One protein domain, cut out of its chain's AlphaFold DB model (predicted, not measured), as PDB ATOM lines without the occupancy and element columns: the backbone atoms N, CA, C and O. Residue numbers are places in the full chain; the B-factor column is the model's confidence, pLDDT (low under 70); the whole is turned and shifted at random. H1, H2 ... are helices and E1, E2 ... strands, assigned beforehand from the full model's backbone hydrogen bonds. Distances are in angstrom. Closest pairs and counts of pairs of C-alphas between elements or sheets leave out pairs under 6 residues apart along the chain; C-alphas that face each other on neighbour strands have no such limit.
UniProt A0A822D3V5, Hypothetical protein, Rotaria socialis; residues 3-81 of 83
ATOM      1  N   GLU A   3     137.207 110.743 111.003       92.50
ATOM      2  CA  GLU A   3     136.108 110.023 110.374       92.50
ATOM      3  C   GLU A   3     135.018 111.008 110.009       92.50
ATOM      4  O   GLU A   3     134.749 111.961 110.740       92.50
ATOM      5  N   ARG A   4     134.399 110.781 108.861       87.69
ATOM      6  CA  ARG A   4     133.262 111.548 108.392       87.69
ATOM      7  C   ARG A   4     132.108 110.599 108.116       87.69
ATOM      8  O   ARG A   4     132.288 109.596 107.427       87.69
ATOM      9  N   VAL A   5     130.942 110.907 108.668       86.94
ATOM     10  CA  VAL A   5     129.680 110.237 108.360       86.94
ATOM     11  C   VAL A   5     128.887 111.158 107.448       86.94
ATOM     12  O   VAL A   5     128.613 112.295 107.831       86.94
ATOM     13  N   VAL A   6     128.552 110.672 106.256       81.12
ATOM     14  CA  VAL A   6     127.700 111.382 105.294       81.12
ATOM     15  C   VAL A   6     126.579 110.462 104.867       81.12
ATOM     16  O   VAL A   6     126.841 109.358 104.386       81.12
ATOM     17  N   ASP A   7     125.341 110.893 105.101       78.00
ATOM     18  CA  ASP A   7     124.124 110.119 104.826       78.00
ATOM     19  C   ASP A   7     124.218 108.672 105.360       78.00
ATOM     20  O   ASP A   7     123.879 107.692 104.696       78.00
ATOM     21  N   GLY A   8     124.783 108.521 106.564       79.06
ATOM     22  CA  GLY A   8     124.989 107.232 107.235       79.06
ATOM     23  C   GLY A   8     126.207 106.421 106.769       79.06
ATOM     24  O   GLY A   8     126.549 105.424 107.406       79.06
ATOM     25  N   ARG A   9     126.919 106.834 105.714       84.31
ATOM     26  CA  ARG A   9     128.160 106.182 105.264       84.31
ATOM     27  C   ARG A   9     129.370 106.765 105.976       84.31
ATOM     28  O   ARG A   9     129.581 107.973 105.958       84.31
ATOM     29  N   ARG A  10     130.197 105.897 106.563       89.00
ATOM     30  CA  ARG A  10     131.427 106.284 107.263       89.00
ATOM     31  C   ARG A  10     132.636 106.192 106.335       89.00
ATOM     32  O   ARG A  10     132.864 105.156 105.716       89.00
ATOM     33  N   ILE A  11     133.429 107.257 106.284       89.31
ATOM     34  CA  ILE A  11     134.705 107.323 105.567       89.31
ATOM     35  C   ILE A  11     135.771 107.831 106.539       89.31
ATOM     36  O   ILE A  11     135.552 108.826 107.225       89.31
ATOM     37  N   SER A  12     136.926 107.168 106.610       91.44
ATOM     38  CA  SER A  12     138.038 107.582 107.474       91.44
ATOM     39  C   SER A  12     139.220 108.101 106.664       91.44
ATOM     40  O   SER A  12     139.498 107.613 105.575       91.44
ATOM     41  N   TYR A  13     139.934 109.092 107.187       90.88
ATOM     42  CA  TYR A  13     141.186 109.573 106.616       90.88
ATOM     43  C   TYR A  13     142.276 109.604 107.686       90.88
ATOM     44  O   TYR A  13     142.221 110.367 108.660       90.88
ATOM     45  N   THR A  14     143.282 108.757 107.487       91.44
ATOM     46  CA  THR A  14     144.486 108.716 108.313       91.44
ATOM     47  C   THR A  14     145.456 109.777 107.833       91.44
ATOM     48  O   THR A  14     145.820 109.820 106.662       91.44
ATOM     49  N   PHE A  15     145.882 110.638 108.753       89.19
ATOM     50  CA  PHE A  15     146.870 111.654 108.436       89.19
ATOM     51  C   PHE A  15     148.234 111.000 108.181       89.19
ATOM     52  O   PHE A  15     148.574 110.057 108.904       89.19
ATOM     53  N   PRO A  16     149.030 111.502 107.221       86.62
ATOM     54  CA  PRO A  16     150.435 111.127 107.124       86.62
ATOM     55  C   PRO A  16     151.183 111.564 108.389       86.62
ATOM     56  O   PRO A  16     150.643 112.259 109.251       86.62
ATOM     57  N   GLU A  17     152.441 111.163 108.519       85.88
ATOM     58  CA  GLU A  17     153.277 111.698 109.585       85.88
ATOM     59  C   GLU A  17     153.613 113.168 109.300       85.88
ATOM     60  O   GLU A  17     154.122 113.508 108.234       85.88
ATOM     61  N   PHE A  18     153.289 114.048 110.244       84.56
ATOM     62  CA  PHE A  18     153.651 115.461 110.205       84.56
ATOM     63  C   PHE A  18     153.739 116.011 111.631       84.56
ATOM     64  O   PHE A  18     153.146 115.462 112.565       84.56
ATOM     65  N   GLN A  19     154.458 117.119 111.790       84.19
ATOM     66  CA  GLN A  19     154.525 117.863 113.041       84.19
ATOM     67  C   GLN A  19     153.747 119.168 112.894       84.19
ATOM     68  O   GLN A  19     154.022 119.966 112.000       84.19
ATOM     69  N   LEU A  20     152.783 119.392 113.786       84.25
ATOM     70  CA  LEU A  20     152.039 120.643 113.845       84.25
ATOM     71  C   LEU A  20     152.597 121.514 114.966       84.25
ATOM     72  O   LEU A  20     152.538 121.136 116.136       84.25
ATOM     73  N   GLY A  21     153.146 122.673 114.606       85.06
ATOM     74  CA  GLY A  21     153.552 123.679 115.583       85.06
ATOM     75  C   GLY A  21     152.348 124.298 116.298       85.06
ATOM     76  O   GLY A  21     151.229 124.294 115.783       85.06
ATOM     77  N   SER A  22     152.581 124.877 117.476       88.06
ATOM     78  CA  SER A  22     151.558 125.650 118.186       88.06
ATOM     79  C   SER A  22     151.018 126.782 117.304       88.06
ATOM     80  O   SER A  22     151.782 127.440 116.598       88.06
ATOM     81  N   ASN A  23     149.705 127.025 117.369       86.62
ATOM     82  CA  ASN A  23     148.993 128.061 116.605       86.62
ATOM     83  C   ASN A  23     149.053 127.904 115.074       86.62
ATOM     84  O   ASN A  23     148.812 128.865 114.345       86.62
ATOM     85  N   LYS A  24     149.378 126.709 114.574       84.38
ATOM     86  CA  LYS A  24     149.309 126.383 113.146       84.38
ATOM     87  C   LYS A  24     147.999 125.670 112.834       84.38
ATOM     88  O   LYS A  24     147.480 124.915 113.657       84.38
ATOM     89  N   THR A  25     147.486 125.888 111.628       85.75
ATOM     90  CA  THR A  25     146.241 125.262 111.164       85.75
ATOM     91  C   THR A  25     146.558 124.132 110.198       85.75
ATOM     92  O   THR A  25     147.448 124.260 109.360       85.75
ATOM     93  N   VAL A  26     145.804 123.034 110.276       85.88
ATOM     94  CA  VAL A  26     145.782 122.010 109.224       85.88
ATOM     95  C   VAL A  26     144.480 122.148 108.453       85.88
ATOM     96  O   VAL A  26     143.405 122.070 109.048       85.88
ATOM     97  N   ARG A  27     144.568 122.325 107.135       85.44
ATOM     98  CA  ARG A  27     143.413 122.276 106.234       85.44
ATOM     99  C   ARG A  27     143.398 120.942 105.503       85.44
ATOM    100  O   ARG A  27     144.416 120.520 104.962       85.44
ATOM    101  N   ILE A  28     142.247 120.275 105.507       82.75
ATOM    102  CA  ILE A  28     142.059 118.978 104.854       82.75
ATOM    103  C   ILE A  28     141.092 119.178 103.696       82.75
ATOM    104  O   ILE A  28     139.938 119.546 103.914       82.75
ATOM    105  N   TYR A  29     141.566 118.931 102.480       80.62
ATOM    106  CA  TYR A  29     140.791 119.081 101.255       80.62
ATOM    107  C   TYR A  29     140.366 117.718 100.706       80.62
ATOM    108  O   TYR A  29     141.094 116.729 100.835       80.62
ATOM    109  N   GLY A  30     139.188 117.676 100.080       78.75
ATOM    110  CA  GLY A  30     138.766 116.547  99.253       78.75
ATOM    111  C   GLY A  30     139.600 116.447  97.973       78.75
ATOM    112  O   GLY A  30     140.290 117.393  97.579       78.75
ATOM    113  N   LYS A  31     139.544 115.286  97.311       73.69
ATOM    114  CA  LYS A  31     140.343 114.999  96.106       73.69
ATOM    115  C   LYS A  31     140.118 116.015  94.979       73.69
ATOM    116  O   LYS A  31     141.068 116.362  94.280       73.69
ATOM    117  N   SER A  32     138.876 116.453  94.790       68.12
ATOM    118  CA  SER A  32     138.470 117.288  93.656       68.12
ATOM    119  C   SER A  32     138.835 118.767  93.857       68.12
ATOM    120  O   SER A  32     139.276 119.414  92.910       68.12
ATOM    121  N   TYR A  33     138.792 119.273  95.095       63.69
ATOM    122  CA  TYR A  33     139.168 120.657  95.412       63.69
ATOM    123  C   TYR A  33     140.671 120.951  95.236       63.69
ATOM    124  O   TYR A  33     141.056 122.051  94.835       63.69
ATOM    125  N   TYR A  34     141.542 119.962  95.485       58.91
ATOM    126  CA  TYR A  34     142.999 120.152  95.422       58.91
ATOM    127  C   TYR A  34     143.516 120.489  94.014       58.91
ATOM    128  O   TYR A  34     144.495 121.218  93.879       58.91
ATOM    129  N   GLN A  35     142.848 120.020  92.954       56.19
ATOM    130  CA  GLN A  35     143.269 120.331  91.582       56.19
ATOM    131  C   GLN A  35     143.093 121.818  91.220       56.19
ATOM    132  O   GLN A  35     143.749 122.283  90.292       56.19
ATOM    133  N   ASN A  36     142.285 122.574  91.979       51.78
ATOM    134  CA  ASN A  36     141.930 123.961  91.664       51.78
ATOM    135  C   ASN A  36     142.523 125.023  92.613       51.78
ATOM    136  O   ASN A  36     142.457 126.205  92.283       51.78
ATOM    137  N   SER A  37     143.103 124.666  93.771       51.47
ATOM    138  CA  SER A  37     143.461 125.648  94.823       51.47
ATOM    139  C   SER A  37     144.956 125.755  95.169       51.47
ATOM    140  O   SER A  37     145.309 126.034  96.316       51.47
ATOM    141  N   LEU A  38     145.856 125.574  94.200       51.19
ATOM    142  CA  LEU A  38     147.311 125.715  94.399       51.19
ATOM    143  C   LEU A  38     147.805 127.168  94.607       51.19
ATOM    144  O   LEU A  38     149.012 127.390  94.644       51.19
ATOM    145  N   SER A  39     146.928 128.171  94.732       46.84
ATOM    146  CA  SER A  39     147.336 129.583  94.618       46.84
ATOM    147  C   SER A  39     147.364 130.417  95.902       46.84
ATOM    148  O   SER A  39     147.851 131.541  95.842       46.84
ATOM    149  N   THR A  40     146.905 129.940  97.066       49.56
ATOM    150  CA  THR A  40     146.934 130.768  98.294       49.56
ATOM    151  C   THR A  40     147.125 129.950  99.575       49.56
ATOM    152  O   THR A  40     146.177 129.574 100.261       49.56
ATOM    153  N   THR A  41     148.380 129.708  99.949       52.53
ATOM    154  CA  THR A  41     148.742 129.325 101.321       52.53
ATOM    155  C   THR A  41     149.634 130.384 101.926       52.53
ATOM    156  O   THR A  41     150.738 130.607 101.440       52.53
ATOM    157  N   ASN A  42     149.170 131.005 103.008       55.97
ATOM    158  CA  ASN A  42     150.064 131.687 103.935       55.97
ATOM    159  C   ASN A  42     150.978 130.642 104.600       55.97
ATOM    160  O   ASN A  42     150.534 129.525 104.874       55.97
ATOM    161  N   ASP A  43     152.211 131.025 104.942       57.19
ATOM    162  CA  ASP A  43     153.241 130.189 105.601       57.19
ATOM    163  C   ASP A  43     152.821 129.577 106.966       57.19
ATOM    164  O   ASP A  43     153.598 128.904 107.653       57.19
ATOM    165  N   SER A  44     151.596 129.830 107.433       59.91
ATOM    166  CA  SER A  44     151.068 129.353 108.711       59.91
ATOM    167  C   SER A  44     150.295 128.037 108.649       59.91
ATOM    168  O   SER A  44     149.977 127.500 109.714       59.91
ATOM    169  N   ASP A  45     150.001 127.512 107.460       71.62
ATOM    170  CA  ASP A  45     148.986 126.471 107.312       71.62
ATOM    171  C   ASP A  45     149.527 125.221 106.601       71.62
ATOM    172  O   ASP A  45     150.123 125.303 105.530       71.62
ATOM    173  N   PHE A  46     149.296 124.047 107.194       78.25
ATOM    174  CA  PHE A  46     149.623 122.748 106.600       78.25
ATOM    175  C   PHE A  46     148.416 122.219 105.824       78.25
ATOM    176  O   PHE A  46     147.283 122.302 106.303       78.25
ATOM    177  N   GLN A  47     148.636 121.653 104.641       82.44
ATOM    178  CA  GLN A  47     147.560 121.107 103.817       82.44
ATOM    179  C   GLN A  47     147.656 119.588 103.714       82.44
ATOM    180  O   GLN A  47     148.724 119.031 103.474       82.44
ATOM    181  N   LEU A  48     146.514 118.924 103.867       84.25
ATOM    182  CA  LEU A  48     146.352 117.491 103.657       84.25
ATOM    183  C   LEU A  48     145.281 117.238 102.604       84.25
ATOM    184  O   LEU A  48     144.266 117.932 102.551       84.25
ATOM    185  N   ILE A  49     145.492 116.203 101.798       83.00
ATOM    186  CA  ILE A  49     144.548 115.787 100.763       83.00
ATOM    187  C   ILE A  49     143.969 114.440 101.175       83.00
ATOM    188  O   ILE A  49     144.663 113.419 101.172       83.00
ATOM    189  N   ALA A  50     142.683 114.438 101.512       84.44
ATOM    190  CA  ALA A  50     141.921 113.225 101.743       84.44
ATOM    191  C   ALA A  50     141.422 112.701 100.394       84.44
ATOM    192  O   ALA A  50     140.332 113.029  99.934       84.44
ATOM    193  N   THR A  51     142.246 111.897  99.719       78.31
ATOM    194  CA  THR A  51     141.960 111.397  98.360       78.31
ATOM    195  C   THR A  51     140.725 110.502  98.279       78.31
ATOM    196  O   THR A  51     140.163 110.324  97.201       78.31
ATOM    197  N   ASN A  52     140.305 109.943  99.409       79.81
ATOM    198  CA  ASN A  52     139.094 109.149  99.553       79.81
ATOM    199  C   ASN A  52     137.871 109.976  99.984       79.81
ATOM    200  O   ASN A  52     136.787 109.417 100.129       79.81
ATOM    201  N   PHE A  53     138.035 111.282 100.208       80.00
ATOM    202  CA  PHE A  53     136.929 112.203 100.432       80.00
ATOM    203  C   PHE A  53     136.595 112.859  99.092       80.00
ATOM    204  O   PHE A  53     137.450 113.474  98.446       80.00
ATOM    205  N   TYR A  54     135.344 112.709  98.670       72.06
ATOM    206  CA  TYR A  54     134.796 113.422  97.521       72.06
ATOM    207  C   TYR A  54     134.304 114.800  97.972       72.06
ATOM    208  O   TYR A  54     134.024 114.994  99.157       72.06
ATOM    209  N   ASP A  55     134.222 115.754  97.047       65.75
ATOM    210  CA  ASP A  55     133.576 117.032  97.342       65.75
ATOM    211  C   ASP A  55     132.082 116.767  97.560       65.75
ATOM    212  O   ASP A  55     131.432 116.081  96.769       65.75
ATOM    213  N   TRP A  56     131.572 117.245  98.690       70.44
ATOM    214  CA  TRP A  56     130.205 117.001  99.134       70.44
ATOM    215  C   TRP A  56     129.314 118.136  98.647       70.44
ATOM    216  O   TRP A  56     129.729 119.298  98.656       70.44
ATOM    217  N   ASN A  57     128.089 117.812  98.246       65.94
ATOM    218  CA  ASN A  57     127.138 118.838  97.839       65.94
ATOM    219  C   ASN A  57     126.667 119.623  99.071       65.94
ATOM    220  O   ASN A  57     126.437 119.047 100.139       65.94
ATOM    221  N   THR A  58     126.482 120.934  98.913       60.03
ATOM    222  CA  THR A  58     125.783 121.780  99.889       60.03
ATOM    223  C   THR A  58     124.345 121.268  99.996       60.03
ATOM    224  O   THR A  58     123.559 121.461  99.073       60.03
ATOM    225  N   GLY A  59     124.036 120.497 101.037       69.31
ATOM    226  CA  GLY A  59     122.773 119.753 101.137       69.31
ATOM    227  C   GLY A  59     122.860 118.519 102.036       69.31
ATOM    228  O   GLY A  59     121.872 118.112 102.632       69.31
ATOM    229  N   GLN A  60     124.046 117.919 102.152       76.69
ATOM    230  CA  GLN A  60     124.222 116.686 102.922       76.69
ATOM    231  C   GLN A  60     124.464 116.970 104.403       76.69
ATOM    232  O   GLN A  60     125.172 117.917 104.757       76.69
ATOM    233  N   HIS A  61     123.935 116.102 105.266       83.19
ATOM    234  CA  HIS A  61     124.298 116.101 106.677       83.19
ATOM    235  C   HIS A  61     125.666 115.449 106.845       83.19
ATOM    236  O   HIS A  61     125.869 114.275 106.523       83.19
ATOM    237  N   ILE A  62     126.622 116.234 107.333       85.94
ATOM    238  CA  ILE A  62     128.010 115.821 107.467       85.94
ATOM    239  C   ILE A  62     128.416 115.923 108.929       85.94
ATOM    240  O   ILE A  62     128.525 117.011 109.492       85.94
ATOM    241  N   ARG A  63     128.755 114.779 109.519       89.94
ATOM    242  CA  ARG A  63     129.379 114.703 110.841       89.94
ATOM    243  C   ARG A  63     130.846 114.337 110.686       89.94
ATOM    244  O   ARG A  63     131.156 113.316 110.086       89.94
ATOM    245  N   THR A  64     131.753 115.143 111.226       90.19
ATOM    246  CA  THR A  64     133.200 114.885 111.234       90.19
ATOM    247  C   THR A  64     133.707 114.751 112.662       90.19
ATOM    248  O   THR A  64     133.514 115.641 113.485       90.19
ATOM    249  N   GLU A  65     134.407 113.665 112.945       94.31
ATOM    250  CA  GLU A  65     135.015 113.376 114.239       94.31
ATOM    251  C   GLU A  65     136.536 113.338 114.105       94.31
ATOM    252  O   GLU A  65     137.083 112.690 113.211       94.31
ATOM    253  N   LEU A  66     137.229 114.035 115.005       94.25
ATOM    254  CA  LEU A  66     138.683 114.008 115.105       94.25
ATOM    255  C   LEU A  66     139.104 113.036 116.202       94.25
ATOM    256  O   LEU A  66     138.730 113.213 117.359       94.25
ATOM    257  N   PHE A  67     139.963 112.081 115.861       94.00
ATOM    258  CA  PHE A  67     140.495 111.095 116.795       94.00
ATOM    259  C   PHE A  67     141.997 111.269 117.012       94.00
ATOM    260  O   PHE A  67     142.763 111.527 116.072       94.00
ATOM    261  N   ASN A  68     142.435 111.054 118.256       91.75
ATOM    262  CA  ASN A  68     143.852 110.834 118.543       91.75
ATOM    263  C   ASN A  68     144.297 109.419 118.102       91.75
ATOM    264  O   ASN A  68     143.496 108.615 117.627       91.75
ATOM    265  N   ARG A  69     145.585 109.094 118.274       88.25
ATOM    266  CA  ARG A  69     146.143 107.776 117.902       88.25
ATOM    267  C   ARG A  69     145.532 106.595 118.677       88.25
ATOM    268  O   ARG A  69     145.610 105.468 118.211       88.25
ATOM    269  N   ASN A  70     144.889 106.858 119.815       92.81
ATOM    270  CA  ASN A  70     144.267 105.849 120.673       92.81
ATOM    271  C   ASN A  70     142.759 105.701 120.406       92.81
ATOM    272  O   ASN A  70     142.057 105.146 121.240       92.81
ATOM    273  N   HIS A  71     142.254 106.211 119.275       88.44
ATOM    274  CA  HIS A  71     140.833 106.153 118.899       88.44
ATOM    275  C   HIS A  71     139.895 106.877 119.882       88.44
ATOM    276  O   HIS A  71     138.709 106.576 119.963       88.44
ATOM    277  N   ILE A  72     140.407 107.878 120.605       91.75
ATOM    278  CA  ILE A  72     139.598 108.736 121.478       91.75
ATOM    279  C   ILE A  72     139.191 109.990 120.701       91.75
ATOM    280  O   ILE A  72     140.058 110.683 120.153       91.75
ATOM    281  N   VAL A  73     137.889 110.295 120.699       91.75
ATOM    282  CA  VAL A  73     137.331 111.516 120.101       91.75
ATOM    283  C   VAL A  73     137.893 112.744 120.821       91.75
ATOM    284  O   VAL A  73     137.895 112.831 122.048       91.75
ATOM    285  N   ARG A  74     138.397 113.699 120.043       93.06
ATOM    286  CA  ARG A  74     138.942 114.980 120.510       93.06
ATOM    287  C   ARG A  74     138.074 116.166 120.121       93.06
ATOM    288  O   ARG A  74     138.071 117.152 120.845       93.06
ATOM    289  N   ALA A  75     137.374 116.073 118.996       92.19
ATOM    290  CA  ALA A  75     136.464 117.106 118.528       92.19
ATOM    291  C   ALA A  75     135.391 116.502 117.620       92.19
ATOM    292  O   ALA A  75     135.626 115.481 116.966       92.19
ATOM    293  N   LEU A  76     134.245 117.173 117.582       91.94
ATOM    294  CA  LEU A  76     133.105 116.869 116.733       91.94
ATOM    295  C   LEU A  76     132.725 118.142 115.975       91.94
ATOM    296  O   LEU A  76     132.612 119.207 116.577       91.94
ATOM    297  N   PHE A  77     132.520 118.009 114.671       88.88
ATOM    298  CA  PHE A  77     132.028 119.064 113.798       88.88
ATOM    299  C   PHE A  77     130.825 118.529 113.042       88.88
ATOM    300  O   PHE A  77     130.893 117.447 112.460       88.88
ATOM    301  N   GLU A  78     129.740 119.282 113.037       87.69
ATOM    302  CA  GLU A  78     128.503 118.894 112.381       87.69
ATOM    303  C   GLU A  78     128.069 120.025 111.458       87.69
ATOM    304  O   GLU A  78     128.040 121.185 111.861       87.69
ATOM    305  N   GLN A  79     127.807 119.677 110.204       82.81
ATOM    306  CA  GLN A  79     127.269 120.574 109.200       82.81
ATOM    307  C   GLN A  79     125.958 119.972 108.714       82.81
ATOM    308  O   GLN A  79     125.939 118.907 108.097       82.81
ATOM    309  N   THR A  80     124.868 120.658 109.007       74.75
ATOM    310  CA  THR A  80     123.571 120.456 108.371       74.75
ATOM    311  C   THR A  80     123.453 121.464 107.237       74.75
ATOM    312  O   THR A  80     123.969 122.578 107.344       74.75
ATOM    313  N   ALA A  81     122.836 121.081 106.124       67.88
ATOM    314  CA  ALA A  81     122.336 122.093 105.209       67.88
ATOM    315  C   ALA A  81     121.139 122.765 105.885       67.88
ATOM    316  O   ALA A  81     120.290 122.063 106.431       67.88
TER     317      ALA A  81
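AT A GLANCE: This is residues 3 to 81 of the 83 residues of the protein "Hypothetical protein" of Rotaria socialis (UniProt A0A822D3V5). A twisted sheet of four antiparallel strands makes one part of the domain, and a smaller parallel pair, E3 and E4, stands off beyond the end of E2 as a second part. Two long links, residues 14 to 24 and 51 to 61, join the parts, and the short helix H1 lies in the crossover from E3 to E4. The printed part has 79 residues, under half in named elements, in the order E1 E2 E3 H1 E4 E5 E6; the class is mostly strand and the large sheet runs E2 E1 E5 E6. It is only just compact, close to loose, with a radius of gyration of the C-alphas of 13.5 A and spans of 36 by 34 by 20 A.

HOW THE PARTS SIT: E1, residues 3 to 6, and E2, residues 9 to 13, form a hairpin, with N 4 and O 11 2.8 A apart. E3, residues 25 to 30, H1, residues 31 to 34, and E4, residues 45 to 50, form a strand-helix-strand unit, two parallel neighbour strands with a helix between, with a right-handed crossover; N 29 and O 48 are 2.9 A apart. H1 is too short for an O i to N i+4 pair, and its one O i to N i+3 pair is not within range. The closest C-alphas of E2 and E4, Tyr 13 and Ala 50, are 6.1 A apart. E5, residues 62 to 67, is antiparallel to E1, with N 5 and O 63 2.8 A apart, and forms a hairpin with E6, residues 73 to 79, where N 64 and O 77 are 2.8 A apart. E3 and E5 are apart.

IN THESE COORDINATES: E1 begins at C-alpha 3 (136.108, 110.023, 110.374) and is 9.9 A long; E2 is 13.5 A, E3 16.5 A, H1 5.8 A, E4 16.0 A and E5 16.3 A. E6, 17.4 A, ends at C-alpha 79 (127.269, 120.574, 109.200).

THE WHOLE: The C-alphas farthest apart, of Gly 8 and Asp 43, are 36.4 A apart. The printed part has no cut. pLDDT is under 70 at residues 32 to 44, 55, 57 to 59 and 81.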